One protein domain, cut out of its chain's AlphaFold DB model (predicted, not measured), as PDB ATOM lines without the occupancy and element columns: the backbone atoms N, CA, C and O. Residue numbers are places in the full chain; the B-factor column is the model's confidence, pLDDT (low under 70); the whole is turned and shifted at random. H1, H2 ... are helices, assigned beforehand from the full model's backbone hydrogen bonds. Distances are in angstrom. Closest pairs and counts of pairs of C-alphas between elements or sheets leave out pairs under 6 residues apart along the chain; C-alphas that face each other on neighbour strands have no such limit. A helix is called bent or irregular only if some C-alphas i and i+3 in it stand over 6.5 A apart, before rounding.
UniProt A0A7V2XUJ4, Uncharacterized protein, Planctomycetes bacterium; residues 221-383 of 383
ATOM      1  N   ARG A 221      59.532 -19.930  56.808       63.22
ATOM      2  CA  ARG A 221      58.837 -19.435  58.008       63.22
ATOM      3  C   ARG A 221      59.737 -19.246  59.236       63.22
ATOM      4  O   ARG A 221      59.258 -18.748  60.248       63.22
ATOM      5  N   ARG A 222      60.997 -19.682  59.189       55.94
ATOM      6  CA  ARG A 222      61.934 -19.617  60.323       55.94
ATOM      7  C   ARG A 222      62.567 -18.238  60.437       55.94
ATOM      8  O   ARG A 222      63.113 -17.740  59.457       55.94
ATOM      9  N   GLU A 223      62.557 -17.637  61.622       53.97
ATOM     10  CA  GLU A 223      63.179 -16.323  61.839       53.97
ATOM     11  C   GLU A 223      64.706 -16.353  61.679       53.97
ATOM     12  O   GLU A 223      65.309 -15.348  61.330       53.97
ATOM     13  N   GLU A 224      65.360 -17.504  61.809       49.41
ATOM     14  CA  GLU A 224      66.795 -17.626  61.528       49.41
ATOM     15  C   GLU A 224      67.106 -17.378  60.042       49.41
ATOM     16  O   GLU A 224      68.203 -16.952  59.685       49.41
ATOM     17  N   THR A 225      66.116 -17.563  59.161       49.81
ATOM     18  CA  THR A 225      66.240 -17.203  57.743       49.81
ATOM     19  C   THR A 225      66.047 -15.700  57.486       49.81
ATOM     20  O   THR A 225      66.414 -15.224  56.417       49.81
ATOM     21  N   ARG A 226      65.584 -14.918  58.481       48.69
ATOM     22  CA  ARG A 226      65.551 -13.438  58.447       48.69
ATOM     23  C   ARG A 226      66.939 -12.814  58.582       48.69
ATOM     24  O   ARG A 226      67.129 -11.701  58.111       48.69
ATOM     25  N   ALA A 227      67.928 -13.528  59.135       40.62
ATOM     26  CA  ALA A 227      69.332 -13.087  59.164       40.62
ATOM     27  C   ALA A 227      69.939 -12.883  57.754       40.62
ATOM     28  O   ALA A 227      71.069 -12.421  57.617       40.62
ATOM     29  N   PHE A 228      69.172 -13.210  56.709       47.91
ATOM     30  CA  PHE A 228      69.473 -13.012  55.294       47.91
ATOM     31  C   PHE A 228      68.655 -11.875  54.655       47.91
ATOM     32  O   PHE A 228      68.707 -11.725  53.440       47.91
ATOM     33  N   GLN A 229      67.897 -11.089  55.432       45.47
ATOM     34  CA  GLN A 229      67.123  -9.921  54.963       45.47
ATOM     35  C   GLN A 229      67.783  -8.573  55.258       45.47
ATOM     36  O   GLN A 229      67.327  -7.530  54.808       45.47
ATOM     37  N   VAL A 230      68.872  -8.579  56.003       36.34
ATOM     38  CA  VAL A 230      69.583  -7.387  56.461       36.34
ATOM     39  C   VAL A 230      71.055  -7.702  56.200       36.34
ATOM     40  O   VAL A 230      71.397  -8.893  56.184       36.34
ATOM     41  N   PRO A 231      71.965  -6.738  55.961       44.44
ATOM     42  CA  PRO A 231      73.372  -7.057  56.175       44.44
ATOM     43  C   PRO A 231      73.462  -7.787  57.522       44.44
ATOM     44  O   PRO A 231      72.890  -7.278  58.492       44.44
ATOM     45  N   PRO A 232      74.070  -8.989  57.606       43.09
ATOM     46  CA  PRO A 232      74.273  -9.570  58.913       43.09
ATOM     47  C   PRO A 232      75.054  -8.505  59.686       43.09
ATOM     48  O   PRO A 232      76.100  -8.061  59.184       43.09
ATOM     49  N   PRO A 233      74.567  -8.028  60.846       42.91
ATOM     50  CA  PRO A 233      75.461  -7.315  61.734       42.91
ATOM     51  C   PRO A 233      76.701  -8.208  61.894       42.91
ATOM     52  O   PRO A 233      76.566  -9.441  61.854       42.91
ATOM     53  N   PRO A 234      77.916  -7.635  61.975       49.06
ATOM     54  CA  PRO A 234      79.093  -8.432  62.305       49.06
ATOM     55  C   PRO A 234      78.702  -9.353  63.465       49.06
ATOM     56  O   PRO A 234      78.101  -8.843  64.410       49.06
ATOM     57  N   PRO A 235      78.912 -10.681  63.348       46.31
ATOM     58  CA  PRO A 235      78.275 -11.643  64.234       46.31
ATOM     59  C   PRO A 235      78.574 -11.241  65.671       46.31
ATOM     60  O   PRO A 235      79.720 -11.293  66.113       46.31
ATOM     61  N   GLU A 236      77.541 -10.796  66.380       43.22
ATOM     62  CA  GLU A 236      77.675 -10.276  67.742       43.22
ATOM     63  C   GLU A 236      78.012 -11.420  68.702       43.22
ATOM     64  O   GLU A 236      78.501 -11.211  69.811       43.22
ATOM     65  N   SER A 237      77.770 -12.657  68.251       43.69
ATOM     66  CA  SER A 237      78.058 -13.874  68.984       43.69
ATOM     67  C   SER A 237      78.525 -15.027  68.078       43.69
ATOM     68  O   SER A 237      78.148 -15.116  66.904       43.69
ATOM     69  N   PRO A 238      79.270 -15.995  68.642       41.31
ATOM     70  CA  PRO A 238      79.632 -17.244  67.966       41.31
ATOM     71  C   PRO A 238      78.438 -18.063  67.438       41.31
ATOM     72  O   PRO A 238      78.587 -18.805  66.469       41.31
ATOM     73  N   ALA A 239      77.250 -17.928  68.042       41.44
ATOM     74  CA  ALA A 239      76.047 -18.648  67.623       41.44
ATOM     75  C   ALA A 239      75.558 -18.197  66.235       41.44
ATOM     76  O   ALA A 239      75.286 -19.028  65.372       41.44
ATOM     77  N   GLN A 240      75.552 -16.886  65.983       47.06
ATOM     78  CA  GLN A 240      75.150 -16.317  64.691       47.06
ATOM     79  C   GLN A 240      76.119 -16.700  63.562       47.06
ATOM     80  O   GLN A 240      75.691 -17.000  62.448       47.06
ATOM     81  N   ALA A 241      77.424 -16.753  63.849       48.09
ATOM     82  CA  ALA A 241      78.425 -17.205  62.881       48.09
ATOM     83  C   ALA A 241      78.232 -18.685  62.497       48.09
ATOM     84  O   ALA A 241      78.348 -19.049  61.325       48.09
ATOM     85  N   ALA A 242      77.893 -19.536  63.470       46.84
ATOM     86  CA  ALA A 242      77.617 -20.949  63.227       46.84
ATOM     87  C   ALA A 242      76.360 -21.154  62.368       46.84
ATOM     88  O   ALA A 242      76.349 -22.022  61.493       46.84
ATOM     89  N   ASP A 243      75.315 -20.357  62.581       46.72
ATOM     90  CA  ASP A 243      74.090 -20.441  61.785       46.72
ATOM     91  C   ASP A 243      74.312 -19.974  60.338       46.72
ATOM     92  O   ASP A 243      73.871 -20.653  59.407       46.72
ATOM     93  N   ALA A 244      75.098 -18.916  60.121       50.03
ATOM     94  CA  ALA A 244      75.492 -18.480  58.780       50.03
ATOM     95  C   ALA A 244      76.256 -19.571  57.998       50.03
ATOM     96  O   ALA A 244      75.971 -19.806  56.819       50.03
ATOM     97  N   GLU A 245      77.183 -20.288  58.644       52.31
ATOM     98  CA  GLU A 245      77.916 -21.387  57.999       52.31
ATOM     99  C   GLU A 245      77.006 -22.587  57.691       52.31
ATOM    100  O   GLU A 245      77.099 -23.168  56.609       52.31
ATOM    101  N   LYS A 246      76.059 -22.930  58.578       49.03
ATOM    102  CA  LYS A 246      75.066 -23.991  58.308       49.03
ATOM    103  C   LYS A 246      74.256 -23.701  57.047       49.03
ATOM    104  O   LYS A 246      73.977 -24.617  56.275       49.03
ATOM    105  N   LEU A 247      73.893 -22.441  56.845       50.00
ATOM    106  CA  LEU A 247      73.080 -21.987  55.722       50.00
ATOM    107  C   LEU A 247      73.860 -21.975  54.401       50.00
ATOM    108  O   LEU A 247      73.331 -22.422  53.384       50.00
ATOM    109  N   ARG A 248      75.143 -21.598  54.423       53.81
ATOM    110  CA  ARG A 248      76.049 -21.741  53.268       53.81
ATOM    111  C   ARG A 248      76.236 -23.202  52.860       53.81
ATOM    112  O   ARG A 248      76.209 -23.530  51.676       53.81
ATOM    113  N   LEU A 249      76.412 -24.087  53.842       50.53
ATOM    114  CA  LEU A 249      76.526 -25.525  53.601       50.53
ATOM    115  C   LEU A 249      75.230 -26.109  53.028       50.53
ATOM    116  O   LEU A 249      75.300 -27.006  52.199       50.53
ATOM    117  N   MET A 250      74.069 -25.587  53.433       53.06
ATOM    118  CA  MET A 250      72.771 -26.001  52.896       53.06
ATOM    119  C   MET A 250      72.586 -25.570  51.439       53.06
ATOM    120  O   MET A 250      72.190 -26.386  50.617       53.06
ATOM    121  N   GLU A 251      72.896 -24.314  51.099       55.59
ATOM    122  CA  GLU A 251      72.863 -23.836  49.708       55.59
ATOM    123  C   GLU A 251      73.770 -24.688  48.815       55.59
ATOM    124  O   GLU A 251      73.336 -25.157  47.765       55.59
ATOM    125  N   LYS A 252      74.996 -24.961  49.281       55.25
ATOM    126  CA  LYS A 252      75.924 -25.849  48.582       55.25
ATOM    127  C   LYS A 252      75.354 -27.265  48.437       55.25
ATOM    128  O   LYS A 252      75.371 -27.812  47.346       55.25
ATOM    129  N   HIS A 253      74.812 -27.844  49.505       53.84
ATOM    130  CA  HIS A 253      74.258 -29.195  49.463       53.84
ATOM    131  C   HIS A 253      73.066 -29.307  48.504       53.84
ATOM    132  O   HIS A 253      73.017 -30.254  47.729       53.84
ATOM    133  N   LEU A 254      72.140 -28.341  48.518       56.44
ATOM    134  CA  LEU A 254      71.017 -28.304  47.577       56.44
ATOM    135  C   LEU A 254      71.506 -28.211  46.129       56.44
ATOM    136  O   LEU A 254      70.972 -28.909  45.275       56.44
ATOM    137  N   ALA A 255      72.526 -27.388  45.871       60.97
ATOM    138  CA  ALA A 255      73.106 -27.250  44.540       60.97
ATOM    139  C   ALA A 255      73.847 -28.510  44.065       60.97
ATOM    140  O   ALA A 255      73.767 -28.856  42.890       60.97
ATOM    141  N   ASP A 256      74.535 -29.197  44.978       55.44
ATOM    142  CA  ASP A 256      75.366 -30.358  44.657       55.44
ATOM    143  C   ASP A 256      74.552 -31.667  44.593       55.44
ATOM    144  O   ASP A 256      74.906 -32.569  43.837       55.44
ATOM    145  N   ASN A 257      73.473 -31.794  45.378       50.00
ATOM    146  CA  ASN A 257      72.815 -33.086  45.632       50.00
ATOM    147  C   ASN A 257      71.341 -33.150  45.221       50.00
ATOM    148  O   ASN A 257      70.795 -34.249  45.114       50.00
ATOM    149  N   VAL A 258      70.671 -32.015  44.994       57.94
ATOM    150  CA  VAL A 258      69.270 -32.012  44.554       57.94
ATOM    151  C   VAL A 258      69.210 -31.630  43.077       57.94
ATOM    152  O   VAL A 258      69.534 -30.493  42.740       57.94
ATOM    153  N   PRO A 259      68.747 -32.523  42.183       68.56
ATOM    154  CA  PRO A 259      68.607 -32.193  40.770       68.56
ATOM    155  C   PRO A 259      67.706 -30.968  40.567       68.56
ATOM    156  O   PRO A 259      66.651 -30.844  41.205       68.56
ATOM    157  N   ALA A 260      68.091 -30.072  39.657       73.31
ATOM    158  CA  ALA A 260      67.340 -28.850  39.369       73.31
ATOM    159  C   ALA A 260      65.912 -29.147  38.881       73.31
ATOM    160  O   ALA A 260      64.986 -28.390  39.167       73.31
ATOM    161  N   GLU A 261      65.712 -30.281  38.209       74.31
ATOM    162  CA  GLU A 261      64.415 -30.783  37.744       74.31
ATOM    163  C   GLU A 261      63.465 -31.095  38.905       74.31
ATOM    164  O   GLU A 261      62.253 -30.992  38.751       74.31
ATOM    165  N   THR A 262      64.012 -31.439  40.074       70.62
ATOM    166  CA  THR A 262      63.242 -31.691  41.298       70.62
ATOM    167  C   THR A 262      63.081 -30.410  42.116       70.62
ATOM    168  O   THR A 262      61.995 -30.115  42.617       70.62
ATOM    169  N   PHE A 263      64.151 -29.622  42.251       78.31
ATOM    170  CA  PHE A 263      64.160 -28.423  43.087       78.31
ATOM    171  C   PHE A 263      63.340 -27.268  42.497       78.31
ATOM    172  O   PHE A 263      62.481 -26.706  43.185       78.31
ATOM    173  N   CYS A 264      63.594 -26.899  41.236       85.69
ATOM    174  CA  CYS A 264      63.039 -25.690  40.627       85.69
ATOM    175  C   CYS A 264      61.499 -25.676  40.587       85.69
ATOM    176  O   CYS A 264      60.938 -24.640  40.947       85.69
ATOM    177  N   PRO A 265      60.785 -26.770  40.247       81.56
ATOM    178  CA  PRO A 265      59.319 -26.764  40.269       81.56
ATOM    179  C   PRO A 265      58.741 -26.478  41.661       81.56
ATOM    180  O   PRO A 265      57.821 -25.674  41.806       81.56
ATOM    181  N   ILE A 266      59.317 -27.086  42.703       80.56
ATOM    182  CA  ILE A 266      58.851 -26.937  44.087       80.56
ATOM    183  C   ILE A 266      59.163 -25.536  44.620       80.56
ATOM    184  O   ILE A 266      58.288 -24.876  45.183       80.56
ATOM    185  N   ALA A 267      60.403 -25.073  44.447       84.06
ATOM    186  CA  ALA A 267      60.814 -23.741  44.876       84.06
ATOM    187  C   ALA A 267      60.023 -22.650  44.137       84.06
ATOM    188  O   ALA A 267      59.548 -21.707  44.768       84.06
ATOM    189  N   GLY A 268      59.812 -22.813  42.827       88.31
ATOM    190  CA  GLY A 268      59.025 -21.891  42.015       88.31
ATOM    191  C   GLY A 268      57.567 -21.803  42.460       88.31
ATOM    192  O   GLY A 268      57.034 -20.704  42.578       88.31
ATOM    193  N   GLU A 269      56.926 -22.927  42.791       87.31
ATOM    194  CA  GLU A 269      55.572 -22.923  43.355       87.31
ATOM    195  C   GLU A 269      55.492 -22.152  44.679       87.31
ATOM    196  O   GLU A 269      54.596 -21.324  44.846       87.31
ATOM    197  N   LEU A 270      56.442 -22.373  45.595       82.44
ATOM    198  CA  LEU A 270      56.486 -21.676  46.884       82.44
ATOM    199  C   LEU A 270      56.715 -20.169  46.716       82.44
ATOM    200  O   LEU A 270      56.016 -19.369  47.339       82.44
ATOM    201  N   ILE A 271      57.640 -19.767  45.837       87.31
ATOM    202  CA  ILE A 271      57.882 -18.355  45.509       87.31
ATOM    203  C   ILE A 271      56.608 -17.722  44.939       87.31
ATOM    204  O   ILE A 271      56.174 -16.675  45.417       87.31
ATOM    205  N   ARG A 272      55.961 -18.369  43.958       87.88
ATOM    206  CA  ARG A 272      54.726 -17.867  43.334       87.88
ATOM    207  C   ARG A 272      53.568 -17.749  44.323       87.88
ATOM    208  O   ARG A 272      52.806 -16.787  44.235       87.88
ATOM    209  N   ALA A 273      53.425 -18.707  45.238       84.56
ATOM    210  CA  ALA A 273      52.392 -18.678  46.270       84.56
ATOM    211  C   ALA A 273      52.566 -17.463  47.192       84.56
ATOM    212  O   ALA A 273      51.620 -16.711  47.405       84.56
ATOM    213  N   HIS A 274      53.792 -17.211  47.651       77.12
ATOM    214  CA  HIS A 274      54.074 -16.117  48.581       77.12
ATOM    215  C   HIS A 274      54.157 -14.735  47.915       77.12
ATOM    216  O   HIS A 274      53.821 -13.734  48.542       77.12
ATOM    217  N   ALA A 275      54.522 -14.658  46.633       70.31
ATOM    218  CA  ALA A 275      54.542 -13.402  45.883       70.31
ATOM    219  C   ALA A 275      53.132 -12.846  45.584       70.31
ATOM    220  O   ALA A 275      52.969 -11.634  45.440       70.31
ATOM    221  N   LYS A 276      52.104 -13.706  45.500       63.28
ATOM    222  CA  LYS A 276      50.711 -13.306  45.216       63.28
ATOM    223  C   LYS A 276      49.965 -12.731  46.421       63.28
ATOM    224  O   LYS A 276      49.011 -11.984  46.228       63.28
ATOM    225  N   GLU A 277      50.377 -13.061  47.641       58.25
ATOM    226  CA  GLU A 277      49.636 -12.701  48.861       58.25
ATOM    227  C   GLU A 277      49.897 -11.266  49.349       58.25
ATOM    228  O   GLU A 277      49.303 -10.843  50.337       58.25
ATOM    229  N   GLY A 278      50.771 -10.495  48.686       53.50
ATOM    230  CA  GLY A 278      51.099  -9.117  49.087       53.50
ATOM    231  C   GLY A 278      51.663  -8.990  50.512       53.50
ATOM    232  O   GLY A 278      51.803  -7.880  51.023       53.50
ATOM    233  N   ALA A 279      51.967 -10.118  51.157       44.31
ATOM    234  CA  ALA A 279      52.261 -10.221  52.573       44.31
ATOM    235  C   ALA A 279      53.753 -10.001  52.834       44.31
ATOM    236  O   ALA A 279      54.617 -10.506  52.116       44.31
ATOM    237  N   GLY A 280      54.021  -9.205  53.867       50.75
ATOM    238  CA  GLY A 280      55.342  -8.740  54.255       50.75
ATOM    239  C   GLY A 280      56.380  -9.842  54.437       50.75
ATOM    240  O   GLY A 280      56.057 -10.986  54.741       50.75
ATOM    241  N   GLU A 281      57.632  -9.429  54.231       60.81
ATOM    242  CA  GLU A 281      58.896 -10.075  54.601       60.81
ATOM    243  C   GLU A 281      58.786 -11.525  55.089       60.81
ATOM    244  O   GLU A 281      59.061 -11.830  56.249       60.81
ATOM    245  N   VAL A 282      58.429 -12.448  54.188       66.12
ATOM    246  CA  VAL A 282      58.594 -13.879  54.456       66.12
ATOM    247  C   VAL A 282      60.094 -14.116  54.655       66.12
ATOM    248  O   VAL A 282      60.848 -13.939  53.689       66.12
ATOM    249  N   PRO A 283      60.545 -14.483  55.875       62.09
ATOM    250  CA  PRO A 283      61.956 -14.518  56.259       62.09
ATOM    251  C   PRO A 283      62.876 -15.125  55.192       62.09
ATOM    252  O   PRO A 283      63.797 -14.463  54.713       62.09
ATOM    253  N   GLY A 284      62.552 -16.333  54.725       69.81
ATOM    254  CA  GLY A 284      63.407 -17.094  53.812       69.81
ATOM    255  C   GLY A 284      63.123 -16.922  52.318       69.81
ATOM    256  O   GLY A 284      63.694 -17.672  51.525       69.81
ATOM    257  N   LEU A 285      62.268 -15.980  51.897       77.00
ATOM    258  CA  LEU A 285      61.955 -15.790  50.470       77.00
ATOM    259  C   LEU A 285      63.177 -15.314  49.660       77.00
ATOM    260  O   LEU A 285      63.332 -15.706  48.503       77.00
ATOM    261  N   TRP A 286      64.078 -14.538  50.277       75.25
ATOM    262  CA  TRP A 286      65.291 -13.996  49.633       75.25
ATOM    263  C   TRP A 286      66.257 -15.117  49.307       75.25
ATOM    264  O   TRP A 286      66.694 -15.281  48.170       75.25
ATOM    265  N   TRP A 287      66.516 -15.927  50.327       75.50
ATOM    266  CA  TRP A 287      67.343 -17.110  50.225       75.50
ATOM    267  C   TRP A 287      66.783 -18.090  49.191       75.50
ATOM    268  O   TRP A 287      67.507 -18.484  48.280       75.50
ATOM    269  N   LEU A 288      65.486 -18.422  49.259       79.12
ATOM    270  CA  LEU A 288      64.896 -19.371  48.315       79.12
ATOM    271  C   LEU A 288      64.982 -18.860  46.870       79.12
ATOM    272  O   LEU A 288      65.309 -19.631  45.970       79.12
ATOM    273  N   SER A 289      64.758 -17.561  46.656       84.62
ATOM    274  CA  SER A 289      64.894 -16.924  45.342       84.62
ATOM    275  C   SER A 289      66.335 -16.975  44.824       84.62
ATOM    276  O   SER A 289      66.551 -17.269  43.651       84.62
ATOM    277  N   GLN A 290      67.337 -16.762  45.685       80.12
ATOM    278  CA  GLN A 290      68.754 -16.846  45.308       80.12
ATOM    279  C   GLN A 290      69.144 -18.262  44.866       80.12
ATOM    280  O   GLN A 290      69.782 -18.430  43.820       80.12
ATOM    281  N   VAL A 291      68.747 -19.279  45.639       78.06
ATOM    282  CA  VAL A 291      69.036 -20.684  45.313       78.06
ATOM    283  C   VAL A 291      68.308 -21.078  44.026       78.06
ATOM    284  O   VAL A 291      68.916 -21.656  43.127       78.06
ATOM    285  N   TYR A 292      67.038 -20.687  43.885       88.19
ATOM    286  CA  TYR A 292      66.246 -20.908  42.673       88.19
ATOM    287  C   TYR A 292      66.895 -20.315  41.420       88.19
ATOM    288  O   TYR A 292      67.047 -21.025  40.425       88.19
ATOM    289  N   LEU A 293      67.338 -19.055  41.462       89.06
ATOM    290  CA  LEU A 293      68.024 -18.422  40.333       89.06
ATOM    291  C   LEU A 293      69.353 -19.109  40.005       89.06
ATOM    292  O   LEU A 293      69.643 -19.336  38.834       89.06
ATOM    293  N   SER A 294      70.135 -19.478  41.021       82.00
ATOM    294  CA  SER A 294      71.425 -20.156  40.837       82.00
ATOM    295  C   SER A 294      71.260 -21.516  40.154       82.00
ATOM    296  O   SER A 294      71.945 -21.800  39.173       82.00
ATOM    297  N   MET A 295      70.300 -22.319  40.615       81.06
ATOM    298  CA  MET A 295      69.964 -23.620  40.025       81.06
ATOM    299  C   MET A 295      69.423 -23.476  38.601       81.06
ATOM    300  O   MET A 295      69.821 -24.205  37.693       81.06
ATOM    301  N   THR A 296      68.557 -22.484  38.386       87.31
ATOM    302  CA  THR A 296      67.989 -22.177  37.069       87.31
ATOM    303  C   THR A 296      69.074 -21.746  36.079       87.31
ATOM    304  O   THR A 296      69.079 -22.204  34.937       87.31
ATOM    305  N   HIS A 297      70.032 -20.925  36.520       84.38
ATOM    306  CA  HIS A 297      71.192 -20.522  35.729       84.38
ATOM    307  C   HIS A 297      72.098 -21.708  35.389       84.38
ATOM    308  O   HIS A 297      72.460 -21.865  34.227       84.38
ATOM    309  N   LEU A 298      72.426 -22.572  36.357       75.88
ATOM    310  CA  LEU A 298      73.247 -23.764  36.110       75.88
ATOM    311  C   LEU A 298      72.610 -24.680  35.062       75.88
ATOM    312  O   LEU A 298      73.268 -25.058  34.094       75.88
ATOM    313  N   ARG A 299      71.307 -24.957  35.198       80.25
ATOM    314  CA  ARG A 299      70.558 -25.756  34.222       80.25
ATOM    315  C   ARG A 299      70.556 -25.103  32.837       80.25
ATOM    316  O   ARG A 299      70.740 -25.787  31.834       80.25
ATOM    317  N   ALA A 300      70.381 -23.781  32.767       82.56
ATOM    318  CA  ALA A 300      70.410 -23.046  31.503       82.56
ATOM    319  C   ALA A 300      71.805 -23.031  30.851       82.56
ATOM    320  O   ALA A 300      71.933 -23.116  29.629       82.56
ATOM    321  N   PHE A 301      72.861 -22.954  31.663       76.75
ATOM    322  CA  PHE A 301      74.247 -23.001  31.206       76.75
ATOM    323  C   PHE A 301      74.620 -24.378  30.637       76.75
ATOM    324  O   PHE A 301      75.320 -24.458  29.633       76.75
ATOM    325  N   GLN A 302      74.080 -25.455  31.211       74.75
ATOM    326  CA  GLN A 302      74.258 -26.835  30.742       74.75
ATOM    327  C   GLN A 302      73.425 -27.185  29.489       74.75
ATOM    328  O   GLN A 302      73.326 -28.350  29.115       74.75
ATOM    329  N   GLY A 303      72.832 -26.189  28.820       74.38
ATOM    330  CA  GLY A 303      72.063 -26.373  27.587       74.38
ATOM    331  C   GLY A 303      70.561 -26.584  27.794       74.38
ATOM    332  O   GLY A 303      69.841 -26.784  26.817       74.38
ATOM    333  N   GLY A 304      70.066 -26.504  29.032       75.81
ATOM    334  CA  GLY A 304      68.633 -26.507  29.315       75.81
ATOM    335  C   GLY A 304      67.947 -25.214  28.861       75.81
ATOM    336  O   GLY A 304      68.504 -24.119  28.950       75.81
ATOM    337  N   THR A 305      66.703 -25.310  28.399       83.00
ATOM    338  CA  THR A 305      65.866 -24.135  28.114       83.00
ATOM    339  C   THR A 305      65.101 -23.702  29.358       83.00
ATOM    340  O   THR A 305      64.641 -24.541  30.135       83.00
ATOM    341  N   LEU A 306      64.916 -22.392  29.538       86.19
ATOM    342  CA  LEU A 306      64.004 -21.882  30.559       86.19
ATOM    343  C   LEU A 306      62.563 -22.202  30.168       86.19
ATOM    344  O   LEU A 306      62.151 -21.960  29.034       86.19
ATOM    345  N   THR A 307      61.801 -22.754  31.106       88.50
ATOM    346  CA  THR A 307      60.377 -23.006  30.895       88.50
ATOM    347  C   THR A 307      59.580 -21.710  31.079       88.50
ATOM    348  O   THR A 307      60.044 -20.795  31.769       88.50
ATOM    349  N   PRO A 308      58.350 -21.615  30.538       90.62
ATOM    350  CA  PRO A 308      57.468 -20.477  30.808       90.62
ATOM    351  C   PRO A 308      57.219 -20.252  32.307       90.62
ATOM    352  O   PRO A 308      57.095 -19.114  32.757       90.62
ATOM    353  N   GLU A 309      57.189 -21.330  33.095       88.38
ATOM    354  CA  GLU A 309      57.079 -21.249  34.550       88.38
ATOM    355  C   GLU A 309      58.312 -20.622  35.200       88.38
ATOM    356  O   GLU A 309      58.175 -19.875  36.174       88.38
ATOM    357  N   ASP A 310      59.503 -20.886  34.660       90.56
ATOM    358  CA  ASP A 310      60.723 -20.260  35.155       90.56
ATOM    359  C   ASP A 310      60.715 -18.770  34.859       90.56
ATOM    360  O   ASP A 310      60.928 -17.965  35.759       90.56
ATOM    361  N   THR A 311      60.362 -18.383  33.632       92.00
ATOM    362  CA  THR A 311      60.212 -16.972  33.263       92.00
ATOM    363  C   THR A 311      59.199 -16.258  34.163       92.00
ATOM    364  O   THR A 311      59.484 -15.168  34.656       92.00
ATOM    365  N   ALA A 312      58.054 -16.887  34.450       92.12
ATOM    366  CA  ALA A 312      57.046 -16.329  35.351       92.12
ATOM    367  C   ALA A 312      57.567 -16.166  36.790       92.12
ATOM    368  O   ALA A 312      57.332 -15.140  37.425       92.12
ATOM    369  N   THR A 313      58.294 -17.159  37.304       92.81
ATOM    370  CA  THR A 313      58.859 -17.118  38.663       92.81
ATOM    371  C   THR A 313      59.950 -16.059  38.772       92.81
ATOM    372  O   THR A 313      59.936 -15.263  39.706       92.81
ATOM    373  N   VAL A 314      60.857 -15.999  37.794       92.62
ATOM    374  CA  VAL A 314      61.913 -14.982  37.732       92.62
ATOM    375  C   VAL A 314      61.310 -13.580  37.632       92.62
ATOM    376  O   VAL A 314      61.799 -12.677  38.301       92.62
ATOM    377  N   GLY A 315      60.221 -13.398  36.877       92.19
ATOM    378  CA  GLY A 315      59.492 -12.126  36.818       92.19
ATOM    379  C   GLY A 315      59.028 -11.644  38.194       92.19
ATOM    380  O   GLY A 315      59.287 -10.503  38.562       92.19
ATOM    381  N   LEU A 316      58.451 -12.536  39.006       89.81
ATOM    382  CA  LEU A 316      58.054 -12.202  40.380       89.81
ATOM    383  C   LEU A 316      59.254 -11.859  41.270       89.81
ATOM    384  O   LEU A 316      59.164 -10.960  42.106       89.81
ATOM    385  N   VAL A 317      60.381 -12.553  41.088       89.31
ATOM    386  CA  VAL A 317      61.620 -12.250  41.816       89.31
ATOM    387  C   VAL A 317      62.160 -10.871  41.424       89.31
ATOM    388  O   VAL A 317      62.571 -10.130  42.313       89.31
ATOM    389  N   ILE A 318      62.119 -10.491  40.141       90.06
ATOM    390  CA  ILE A 318      62.516  -9.152  39.664       90.06
ATOM    391  C   ILE A 318      61.604  -8.073  40.255       90.06
ATOM    392  O   ILE A 318      62.104  -7.079  40.783       90.06
ATOM    393  N   ASP A 319      60.284  -8.270  40.205       87.38
ATOM    394  CA  ASP A 319      59.305  -7.325  40.756       87.38
ATOM    395  C   ASP A 319      59.536  -7.076  42.244       87.38
ATOM    396  O   ASP A 319      59.437  -5.945  42.727       87.38
ATOM    397  N   TRP A 320      59.849  -8.140  42.980       82.88
ATOM    398  CA  TRP A 320      60.135  -8.054  44.400       82.88
ATOM    399  C   TRP A 320      61.487  -7.399  44.680       82.88
ATOM    400  O   TRP A 320      61.550  -6.450  45.463       82.88
ATOM    401  N   TRP A 321      62.535  -7.831  43.978       84.12
ATOM    402  CA  TRP A 321      63.869  -7.239  44.044       84.12
ATOM    403  C   TRP A 321      63.822  -5.733  43.776       84.12
ATOM    404  O   TRP A 321      64.404  -4.966  44.532       84.12
ATOM    405  N   LYS A 322      63.063  -5.256  42.784       82.56
ATOM    406  CA  LYS A 322      62.924  -3.819  42.488       82.56
ATOM    407  C   LYS A 322      62.328  -2.990  43.633       82.56
ATOM    408  O   LYS A 322      62.647  -1.809  43.735       82.56
ATOM    409  N   ARG A 323      61.483  -3.572  44.488       77.25
ATOM    410  CA  ARG A 323      60.825  -2.862  45.607       77.25
ATOM    411  C   ARG A 323      61.712  -2.727  46.839       77.25
ATOM    412  O   ARG A 323      61.389  -1.968  47.749       77.25
ATOM    413  N   THR A 324      62.802  -3.473  46.892       71.00
ATOM    414  CA  THR A 324      63.744  -3.437  48.007       71.00
ATOM    415  C   THR A 324      64.618  -2.196  47.897       71.00
ATOM    416  O   THR A 324      65.131  -1.932  46.813       71.00
ATOM    417  N   PRO A 325      64.839  -1.423  48.967       66.31
ATOM    418  CA  PRO A 325      65.775  -0.307  48.916       66.31
ATOM    419  C   PRO A 325      67.156  -0.770  48.433       66.31
ATOM    420  O   PRO A 325      67.621  -1.847  48.809       66.31
ATOM    421  N   ALA A 326      67.795   0.014  47.565       62.38
ATOM    422  CA  ALA A 326      69.193  -0.213  47.222       62.38
ATOM    423  C   ALA A 326      70.065   0.165  48.426       62.38
ATOM    424  O   ALA A 326      69.910   1.253  48.982       62.38
ATOM    425  N   ASP A 327      70.966  -0.731  48.822       55.97
ATOM    426  CA  ASP A 327      71.975  -0.415  49.827       55.97
ATOM    427  C   ASP A 327      73.026   0.546  49.250       55.97
ATOM    428  O   ASP A 327      73.141   0.733  48.036       55.97
ATOM    429  N   SER A 328      73.834   1.148  50.126       56.88
ATOM    430  CA  SER A 328      74.974   1.962  49.694       56.88
ATOM    431  C   SER A 328      75.895   1.183  48.737       56.88
ATOM    432  O   SER A 328      76.159  -0.004  48.933       56.88
ATOM    433  N   GLU A 329      76.447   1.860  47.727       52.62
ATOM    434  CA  GLU A 329      77.208   1.248  46.621       52.62
ATOM    435  C   GLU A 329      78.380   0.344  47.064       52.62
ATOM    436  O   GLU A 329      78.768  -0.578  46.346       52.62
ATOM    437  N   ARG A 330      78.957   0.576  48.255       46.66
ATOM    438  CA  ARG A 330      80.062  -0.230  48.814       46.66
ATOM    439  C   ARG A 330      79.611  -1.535  49.475       46.66
ATOM    440  O   ARG A 330      80.410  -2.468  49.541       46.66
ATOM    441  N   SER A 331      78.379  -1.607  49.978       51.88
ATOM    442  CA  SER A 331      77.850  -2.782  50.687       51.88
ATOM    443  C   SER A 331      77.040  -3.707  49.785       51.88
ATOM    444  O   SER A 331      76.855  -4.873  50.134       51.88
ATOM    445  N   ASP A 332      76.608  -3.228  48.614       52.41
ATOM    446  CA  ASP A 332      75.651  -3.957  47.783       52.41
ATOM    447  C   ASP A 332      76.182  -5.329  47.333       52.41
ATOM    448  O   ASP A 332      75.465  -6.317  47.367       52.41
ATOM    449  N   ARG A 333      77.487  -5.477  47.065       52.75
ATOM    450  CA  ARG A 333      78.081  -6.776  46.670       52.75
ATOM    451  C   ARG A 333      77.809  -7.918  47.660       52.75
ATOM    452  O   ARG A 333      77.748  -9.078  47.251       52.75
ATOM    453  N   PHE A 334      77.717  -7.607  48.949       51.53
ATOM    454  CA  PHE A 334      77.506  -8.598  50.002       51.53
ATOM    455  C   PHE A 334      76.088  -8.556  50.574       51.53
ATOM    456  O   PHE A 334      75.741  -9.453  51.352       51.53
ATOM    457  N   SER A 335      75.283  -7.570  50.160       59.53
ATOM    458  CA  SER A 335      73.894  -7.414  50.575       59.53
ATOM    459  C   SER A 335      73.016  -8.529  49.985       59.53
ATOM    460  O   SER A 335      73.328  -9.085  48.924       59.53
ATOM    461  N   PRO A 336      71.895  -8.875  50.638       58.53
ATOM    462  CA  PRO A 336      70.894  -9.781  50.071       58.53
ATOM    463  C   PRO A 336      70.403  -9.328  48.691       58.53
ATOM    464  O   PRO A 336      70.288 -10.144  47.771       58.53
ATOM    465  N   ARG A 337      70.204  -8.011  48.521       71.69
ATOM    466  CA  ARG A 337      69.830  -7.406  47.243       71.69
ATOM    467  C   ARG A 337      70.894  -7.660  46.186       71.69
ATOM    468  O   ARG A 337      70.539  -8.153  45.125       71.69
ATOM    469  N   GLY A 338      72.172  -7.398  46.454       73.69
ATOM    470  CA  GLY A 338      73.230  -7.581  45.463       73.69
ATOM    471  C   GLY A 338      73.594  -9.039  45.190       73.69
ATOM    472  O   GLY A 338      74.018  -9.359  44.078       73.69
ATOM    473  N   ARG A 339      73.353  -9.964  46.131       75.38
ATOM    474  CA  ARG A 339      73.394 -11.410  45.839       75.38
ATOM    475  C   ARG A 339      72.312 -11.802  44.836       75.38
ATOM    476  O   ARG A 339      72.624 -12.505  43.873       75.38
ATOM    477  N   LEU A 340      71.083 -11.305  45.010       79.69
ATOM    478  CA  LEU A 340      70.034 -11.462  43.999       79.69
ATOM    479  C   LEU A 340      70.375 -10.727  42.700       79.69
ATOM    480  O   LEU A 340      70.224 -11.328  41.643       79.69
ATOM    481  N   SER A 341      70.900  -9.498  42.751       85.06
ATOM    482  CA  SER A 341      71.329  -8.741  41.566       85.06
ATOM    483  C   SER A 341      72.327  -9.545  40.743       85.06
ATOM    484  O   SER A 341      72.172  -9.667  39.533       85.06
ATOM    485  N   ARG A 342      73.319 -10.167  41.393       83.06
ATOM    486  CA  ARG A 342      74.294 -11.030  40.724       83.06
ATOM    487  C   ARG A 342      73.640 -12.272  40.117       83.06
ATOM    488  O   ARG A 342      73.949 -12.613  38.981       83.06
ATOM    489  N   ALA A 343      72.769 -12.956  40.857       85.50
ATOM    490  CA  ALA A 343      72.091 -14.155  40.364       85.50
ATOM    491  C   ALA A 343      71.178 -13.845  39.160       85.50
ATOM    492  O   ALA A 343      71.204 -14.566  38.165       85.50
ATOM    493  N   LEU A 344      70.433 -12.736  39.218       88.94
ATOM    494  CA  LEU A 344      69.614 -12.220  38.119       88.94
ATOM    495  C   LEU A 344      70.475 -11.834  36.916       88.94
ATOM    496  O   LEU A 344      70.174 -12.223  35.791       88.94
ATOM    497  N   TYR A 345      71.574 -11.120  37.156       88.69
ATOM    498  CA  TYR A 345      72.494 -10.701  36.108       88.69
ATOM    499  C   TYR A 345      73.095 -11.901  35.362       88.69
ATOM    500  O   TYR A 345      73.137 -11.882  34.136       88.69
ATOM    501  N   LEU A 346      73.485 -12.974  36.059       86.69
ATOM    502  CA  LEU A 346      73.983 -14.200  35.416       86.69
ATOM    503  C   LEU A 346      72.923 -14.892  34.544       86.69
ATOM    504  O   LEU A 346      73.259 -15.521  33.547       86.69
ATOM    505  N   LEU A 347      71.641 -14.770  34.892       88.75
ATOM    506  CA  LEU A 347      70.545 -15.373  34.133       88.75
ATOM    507  C   LEU A 347      70.064 -14.497  32.959       88.75
ATOM    508  O   LEU A 347      69.376 -15.003  32.071       88.75
ATOM    509  N   ARG A 348      70.416 -13.202  32.934       91.00
ATOM    510  CA  ARG A 348      69.800 -12.177  32.069       91.00
ATOM    511  C   ARG A 348      69.797 -12.520  30.580       91.00
ATOM    512  O   ARG A 348      68.784 -12.319  29.921       91.00
ATOM    513  N   ASP A 349      70.882 -13.102  30.072       88.31
ATOM    514  CA  ASP A 349      71.050 -13.400  28.643       88.31
ATOM    515  C   ASP A 349      70.163 -14.562  28.167       88.31
ATOM    516  O   ASP A 349      70.045 -14.829  26.973       88.31
ATOM    517  N   ARG A 350      69.532 -15.273  29.107       87.88
ATOM    518  CA  ARG A 350      68.588 -16.365  28.841       87.88
ATOM    519  C   ARG A 350      67.131 -15.940  29.009       87.88
ATOM    520  O   ARG A 350      66.238 -16.739  28.736       87.88
ATOM    521  N   LEU A 351      66.884 -14.716  29.473       91.12
ATOM    522  CA  LEU A 351      65.550 -14.187  29.733       91.12
ATOM    523  C   LEU A 351      65.036 -13.362  28.543       91.12
ATOM    524  O   LEU A 351      65.824 -12.897  27.719       91.12
ATOM    525  N   PRO A 352      63.712 -13.139  28.445       93.62
ATOM    526  CA  PRO A 352      63.152 -12.188  27.495       93.62
ATOM    527  C   PRO A 352      63.781 -10.797  27.631       93.62
ATOM    528  O   PRO A 352      64.028 -10.315  28.737       93.62
ATOM    529  N   GLU A 353      63.941 -10.116  26.498       93.81
ATOM    530  CA  GLU A 353      64.589  -8.802  26.392       93.81
ATOM    531  C   GLU A 353      64.035  -7.754  27.375       93.81
ATOM    532  O   GLU A 353      64.789  -6.977  27.955       93.81
ATOM    533  N   ALA A 354      62.721  -7.753  27.619       93.19
ATOM    534  CA  ALA A 354      62.103  -6.850  28.590       93.19
ATOM    535  C   ALA A 354      62.644  -7.070  30.017       93.19
ATOM    536  O   ALA A 354      63.012  -6.113  30.693       93.19
ATOM    537  N   MET A 355      62.771  -8.331  30.443       94.81
ATOM    538  CA  MET A 355      63.287  -8.686  31.770       94.81
ATOM    539  C   MET A 355      64.781  -8.395  31.887       94.81
ATOM    540  O   MET A 355      65.237  -7.939  32.931       94.81
ATOM    541  N   ARG A 356      65.546  -8.618  30.812       94.19
ATOM    542  CA  ARG A 356      66.961  -8.243  30.762       94.19
ATOM    543  C   ARG A 356      67.145  -6.748  31.023       94.19
ATOM    544  O   ARG A 356      67.920  -6.384  31.905       94.19
ATOM    545  N   ARG A 357      66.396  -5.889  30.321       92.44
ATOM    546  CA  ARG A 357      66.436  -4.430  30.535       92.44
ATOM    547  C   ARG A 357      66.016  -4.042  31.948       92.44
ATOM    548  O   ARG A 357      66.588  -3.123  32.531       92.44
ATOM    549  N   ASP A 358      65.037  -4.739  32.514       92.31
ATOM    550  CA  ASP A 358      64.606  -4.505  33.892       92.31
ATOM    551  C   ASP A 358      65.692  -4.833  34.920       92.31
ATOM    552  O   ASP A 358      65.807  -4.128  35.923       92.31
ATOM    553  N   ILE A 359      66.493  -5.870  34.669       90.56
ATOM    554  CA  ILE A 359      67.647  -6.222  35.500       90.56
ATOM    555  C   ILE A 359      68.749  -5.171  35.332       90.56
ATOM    556  O   ILE A 359      69.213  -4.614  36.323       90.56
ATOM    557  N   GLU A 360      69.148  -4.865  34.097       89.81
ATOM    558  CA  GLU A 360      70.242  -3.923  33.814       89.81
ATOM    559  C   GLU A 360      69.927  -2.509  34.333       89.81
ATOM    560  O   GLU A 360      70.760  -1.893  34.985       89.81
ATOM    561  N   SER A 361      68.696  -2.017  34.165       89.12
ATOM    562  CA  SER A 361      68.292  -0.699  34.692       89.12
ATOM    563  C   SER A 361      68.203  -0.626  36.224       89.12
ATOM    564  O   SER A 361      68.221   0.470  36.783       89.12
ATOM    565  N   GLY A 362      68.084  -1.767  36.911       82.56
ATOM    566  CA  GLY A 362      67.976  -1.836  38.371       82.56
ATOM    567  C   GLY A 362      69.302  -2.079  39.103       82.56
ATOM    568  O   GLY A 362      69.310  -2.066  40.340       82.56
ATOM    569  N   ILE A 363      70.399  -2.312  38.372       82.81
ATOM    570  CA  ILE A 363      71.750  -2.510  38.914       82.81
ATOM    571  C   ILE A 363      72.597  -1.267  38.590       82.81
ATOM    572  O   ILE A 363      72.645  -0.855  37.435       82.81
ATOM    573  N   PRO A 364      73.303  -0.670  39.569       81.19
ATOM    574  CA  PRO A 364      74.196   0.456  39.306       81.19
ATOM    575  C   PRO A 364      75.265   0.142  38.241       81.19
ATOM    576  O   PRO A 364      75.894  -0.916  38.266       81.19
ATOM    577  N   GLU A 365      75.533   1.091  37.339       82.50
ATOM    578  CA  GLU A 365      76.445   0.934  36.188       82.50
ATOM    579  C   GLU A 365      77.872   0.490  36.572       82.50
ATOM    580  O   GLU A 365      78.540  -0.276  35.878       82.50
ATOM    581  N   ASN A 366      78.386   0.958  37.709       77.50
ATOM    582  CA  ASN A 366      79.678   0.519  38.244       77.50
ATOM    583  C   ASN A 366      79.675  -0.957  38.681       77.50
ATOM    584  O   ASN A 366      80.706  -1.621  38.569       77.50
ATOM    585  N   VAL A 367      78.539  -1.467  39.160       77.06
ATOM    586  CA  VAL A 367      78.361  -2.870  39.556       77.06
ATOM    587  C   VAL A 367      78.179  -3.757  38.322       77.06
ATOM    588  O   VAL A 367      78.784  -4.826  38.268       77.06
ATOM    589  N   LEU A 368      77.444  -3.293  37.305       81.19
ATOM    590  CA  LEU A 368      77.337  -3.983  36.010       81.19
ATOM    591  C   LEU A 368      78.716  -4.215  35.383       81.19
ATOM    592  O   LEU A 368      79.083  -5.363  35.138       81.19
ATOM    593  N   ARG A 369      79.532  -3.159  35.261       82.19
ATOM    594  CA  ARG A 369      80.904  -3.262  34.727       82.19
ATOM    595  C   ARG A 369      81.781  -4.242  35.507       82.19
ATOM    596  O   ARG A 369      82.618  -4.930  34.925       82.19
ATOM    597  N   LEU A 370      81.609  -4.317  36.830       78.50
ATOM    598  CA  LEU A 370      82.311  -5.298  37.660       78.50
ATOM    599  C   LEU A 370      81.875  -6.727  37.319       78.50
ATOM    600  O   LEU A 370      82.720  -7.620  37.234       78.50
ATOM    601  N   TYR A 371      80.576  -6.959  37.141       82.25
ATOM    602  CA  TYR A 371      80.072  -8.275  36.775       82.25
ATOM    603  C   TYR A 371      80.517  -8.694  35.368       82.25
ATOM    604  O   TYR A 371      80.974  -9.830  35.222       82.25
ATOM    605  N   ASP A 372      80.506  -7.780  34.389       82.44
ATOM    606  CA  ASP A 372      81.027  -8.029  33.034       82.44
ATOM    607  C   ASP A 372      82.499  -8.477  33.093       82.44
ATOM    608  O   ASP A 372      82.907  -9.450  32.449       82.44
ATOM    609  N   HIS A 373      83.306  -7.803  33.924       77.75
ATOM    610  CA  HIS A 373      84.720  -8.129  34.104       77.75
ATOM    611  C   HIS A 373      84.925  -9.518  34.735       77.75
ATOM    612  O   HIS A 373      85.761 -10.295  34.273       77.75
ATOM    613  N   MET A 374      84.136  -9.865  35.758       69.19
ATOM    614  CA  MET A 374      84.201 -11.180  36.408       69.19
ATOM    615  C   MET A 374      83.744 -12.324  35.493       69.19
ATOM    616  O   MET A 374      84.281 -13.428  35.588       69.19
ATOM    617  N   GLN A 375      82.746 -12.083  34.642       70.25
ATOM    618  CA  GLN A 375      82.260 -13.075  33.684       70.25
ATOM    619  C   GLN A 375      83.306 -13.334  32.591       70.25
ATOM    620  O   GLN A 375      83.659 -14.487  32.345       70.25
ATOM    621  N   SER A 376      83.892 -12.269  32.038       64.00
ATOM    622  CA  SER A 376      84.947 -12.355  31.019       64.00
ATOM    623  C   SER A 376      86.188 -13.112  31.511       64.00
ATOM    624  O   SER A 376      86.763 -13.909  30.772       64.00
ATOM    625  N   ALA A 377      86.586 -12.913  32.775       53.25
ATOM    626  CA  ALA A 377      87.714 -13.627  33.373       53.25
ATOM    627  C   ALA A 377      87.472 -15.147  33.461       53.25
ATOM    628  O   ALA A 377      88.374 -15.930  33.183       53.25
ATOM    629  N   ARG A 378      86.243 -15.577  33.780       54.97
ATOM    630  CA  ARG A 378      85.885 -17.005  33.859       54.97
ATOM    631  C   ARG A 378      85.813 -17.681  32.497       54.97
ATOM    632  O   ARG A 378      86.259 -18.816  32.362       54.97
ATOM    633  N   GLU A 379      85.259 -16.999  31.498       56.97
ATOM    634  CA  GLU A 379      85.184 -17.517  30.125       56.97
ATOM    635  C   GLU A 379      86.572 -17.617  29.470       56.97
ATOM    636  O   GLU A 379      86.783 -18.466  28.607       56.97
ATOM    637  N   GLY A 380      87.531 -16.790  29.905       47.62
ATOM    638  CA  GLY A 380      88.937 -16.887  29.509       47.62
ATOM    639  C   GLY A 380      89.706 -18.047  30.156       47.62
ATOM    640  O   GLY A 380      90.661 -18.522  29.560       47.62
ATOM    641  N   GLU A 381      89.294 -18.523  31.336       41.84
ATOM    642  CA  GLU A 381      89.899 -19.680  32.026       41.84
ATOM    643  C   GLU A 381      89.335 -21.036  31.562       41.84
ATOM    644  O   GLU A 381      89.943 -22.075  31.802       41.84
ATOM    645  N   THR A 382      88.157 -21.045  30.927       42.50
ATOM    646  CA  THR A 382      87.483 -22.268  30.436       42.50
ATOM    647  C   THR A 382      87.724 -22.563  28.950       42.50
ATOM    648  O   THR A 382      87.222 -23.570  28.448       42.50
ATOM    649  N   ARG A 383      88.485 -21.712  28.254       40.25
ATOM    650  CA  ARG A 383      88.979 -21.910  26.881       40.25
ATOM    651  C   ARG A 383      90.455 -22.264  26.908       40.25
ATOM    652  O   ARG A 383      90.857 -23.068  26.039       40.25
TER     653      ARG A 383
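What this domain is: This is residues 221 to 383 of the 383 residues of an uncharacterized protein of Planctomycetes bacterium (UniProt A0A7V2XUJ4). Two helices side by side, H4 and H6, make the core of this all-helix domain; H5 and H7 complete an up-and-down bundle of four with them, each running against the one before it, and H3 crosses over H4 and H5. The long H2 meets this core with residues 251 to 255 alone, short H1 lies by the beginning of H4, and H8 runs steeply past H6 and H7, with residues 376 to 383 sticking out. The printed part has 163 residues with eight named helices, H1 to H8 in order, and no named strand. It is compact, with a radius of gyration of the C-alphas of 15.8 A and spans of 43 by 33 by 32 A.

How they stand to each other: H1, residues 223 to 228, only just touches the hub H4, residues 285 to 301, with 3 pairs of C-alphas within 8 A, closest Phe 228 and Trp 287 at 6.9 A. H2, residues 238 to 257, only just touches H4 with 3 pairs, closest C-alphas Ala 255 and Met 295, 6.6 A. H3, residues 260 to 276, forms a hairpin with H4 at a steep tilt of 40 degrees; the closest C-alphas are Ala 260 and Met 295, 5.9 A. H3 touches H5, residues 308 to 323, with residues 268 to 275 alone, closest C-alphas Gly 268 and Thr 313, 5.8 A. H4 touches H6, residues 336 to 350, the same way at a shallow tilt of 27 degrees; His 297 and Leu 347 are closest, C-alphas 5.4 A apart. H6 forms a hairpin with H7, residues 353 to 362, at 28 degrees; the closest C-alphas are Arg 348 and Arg 356, 5.0 A. H8, residues 365 to 381, is close to but not clearly touching H6, closest C-alphas Arg 342 and Tyr 371, 7.5 A. H2, H4, H7 and H8 have every O i to N i+4 pair within hydrogen-bond range; H3 has 11 of 13, H5 11 of 12, H6 9 of 11, and H1 0 of 2 but 3 of 3 O i to N i+3 pairs.

Where its parts are: H1 begins at C-alpha 223 (63.179, -16.323, 61.839). H2 measures 28.2 A, H3 23.5 A, H4 24.0 A, H5 23.3 A, H6 22.3 A and H8 25.0 A. H6 is irregular: C-alphas 346 and 349 are 7.4 A apart. H8 ends at C-alpha 381 (89.899, -19.680, 32.026).

The domain as a whole: The C-alphas farthest apart, Ala 279 and Arg 383, are 46.3 A apart. The printed part has no cut; the H5 to H6 link is long. Mean pLDDT of the printed part is 70.4, with residues 221 to 259 among those under 70.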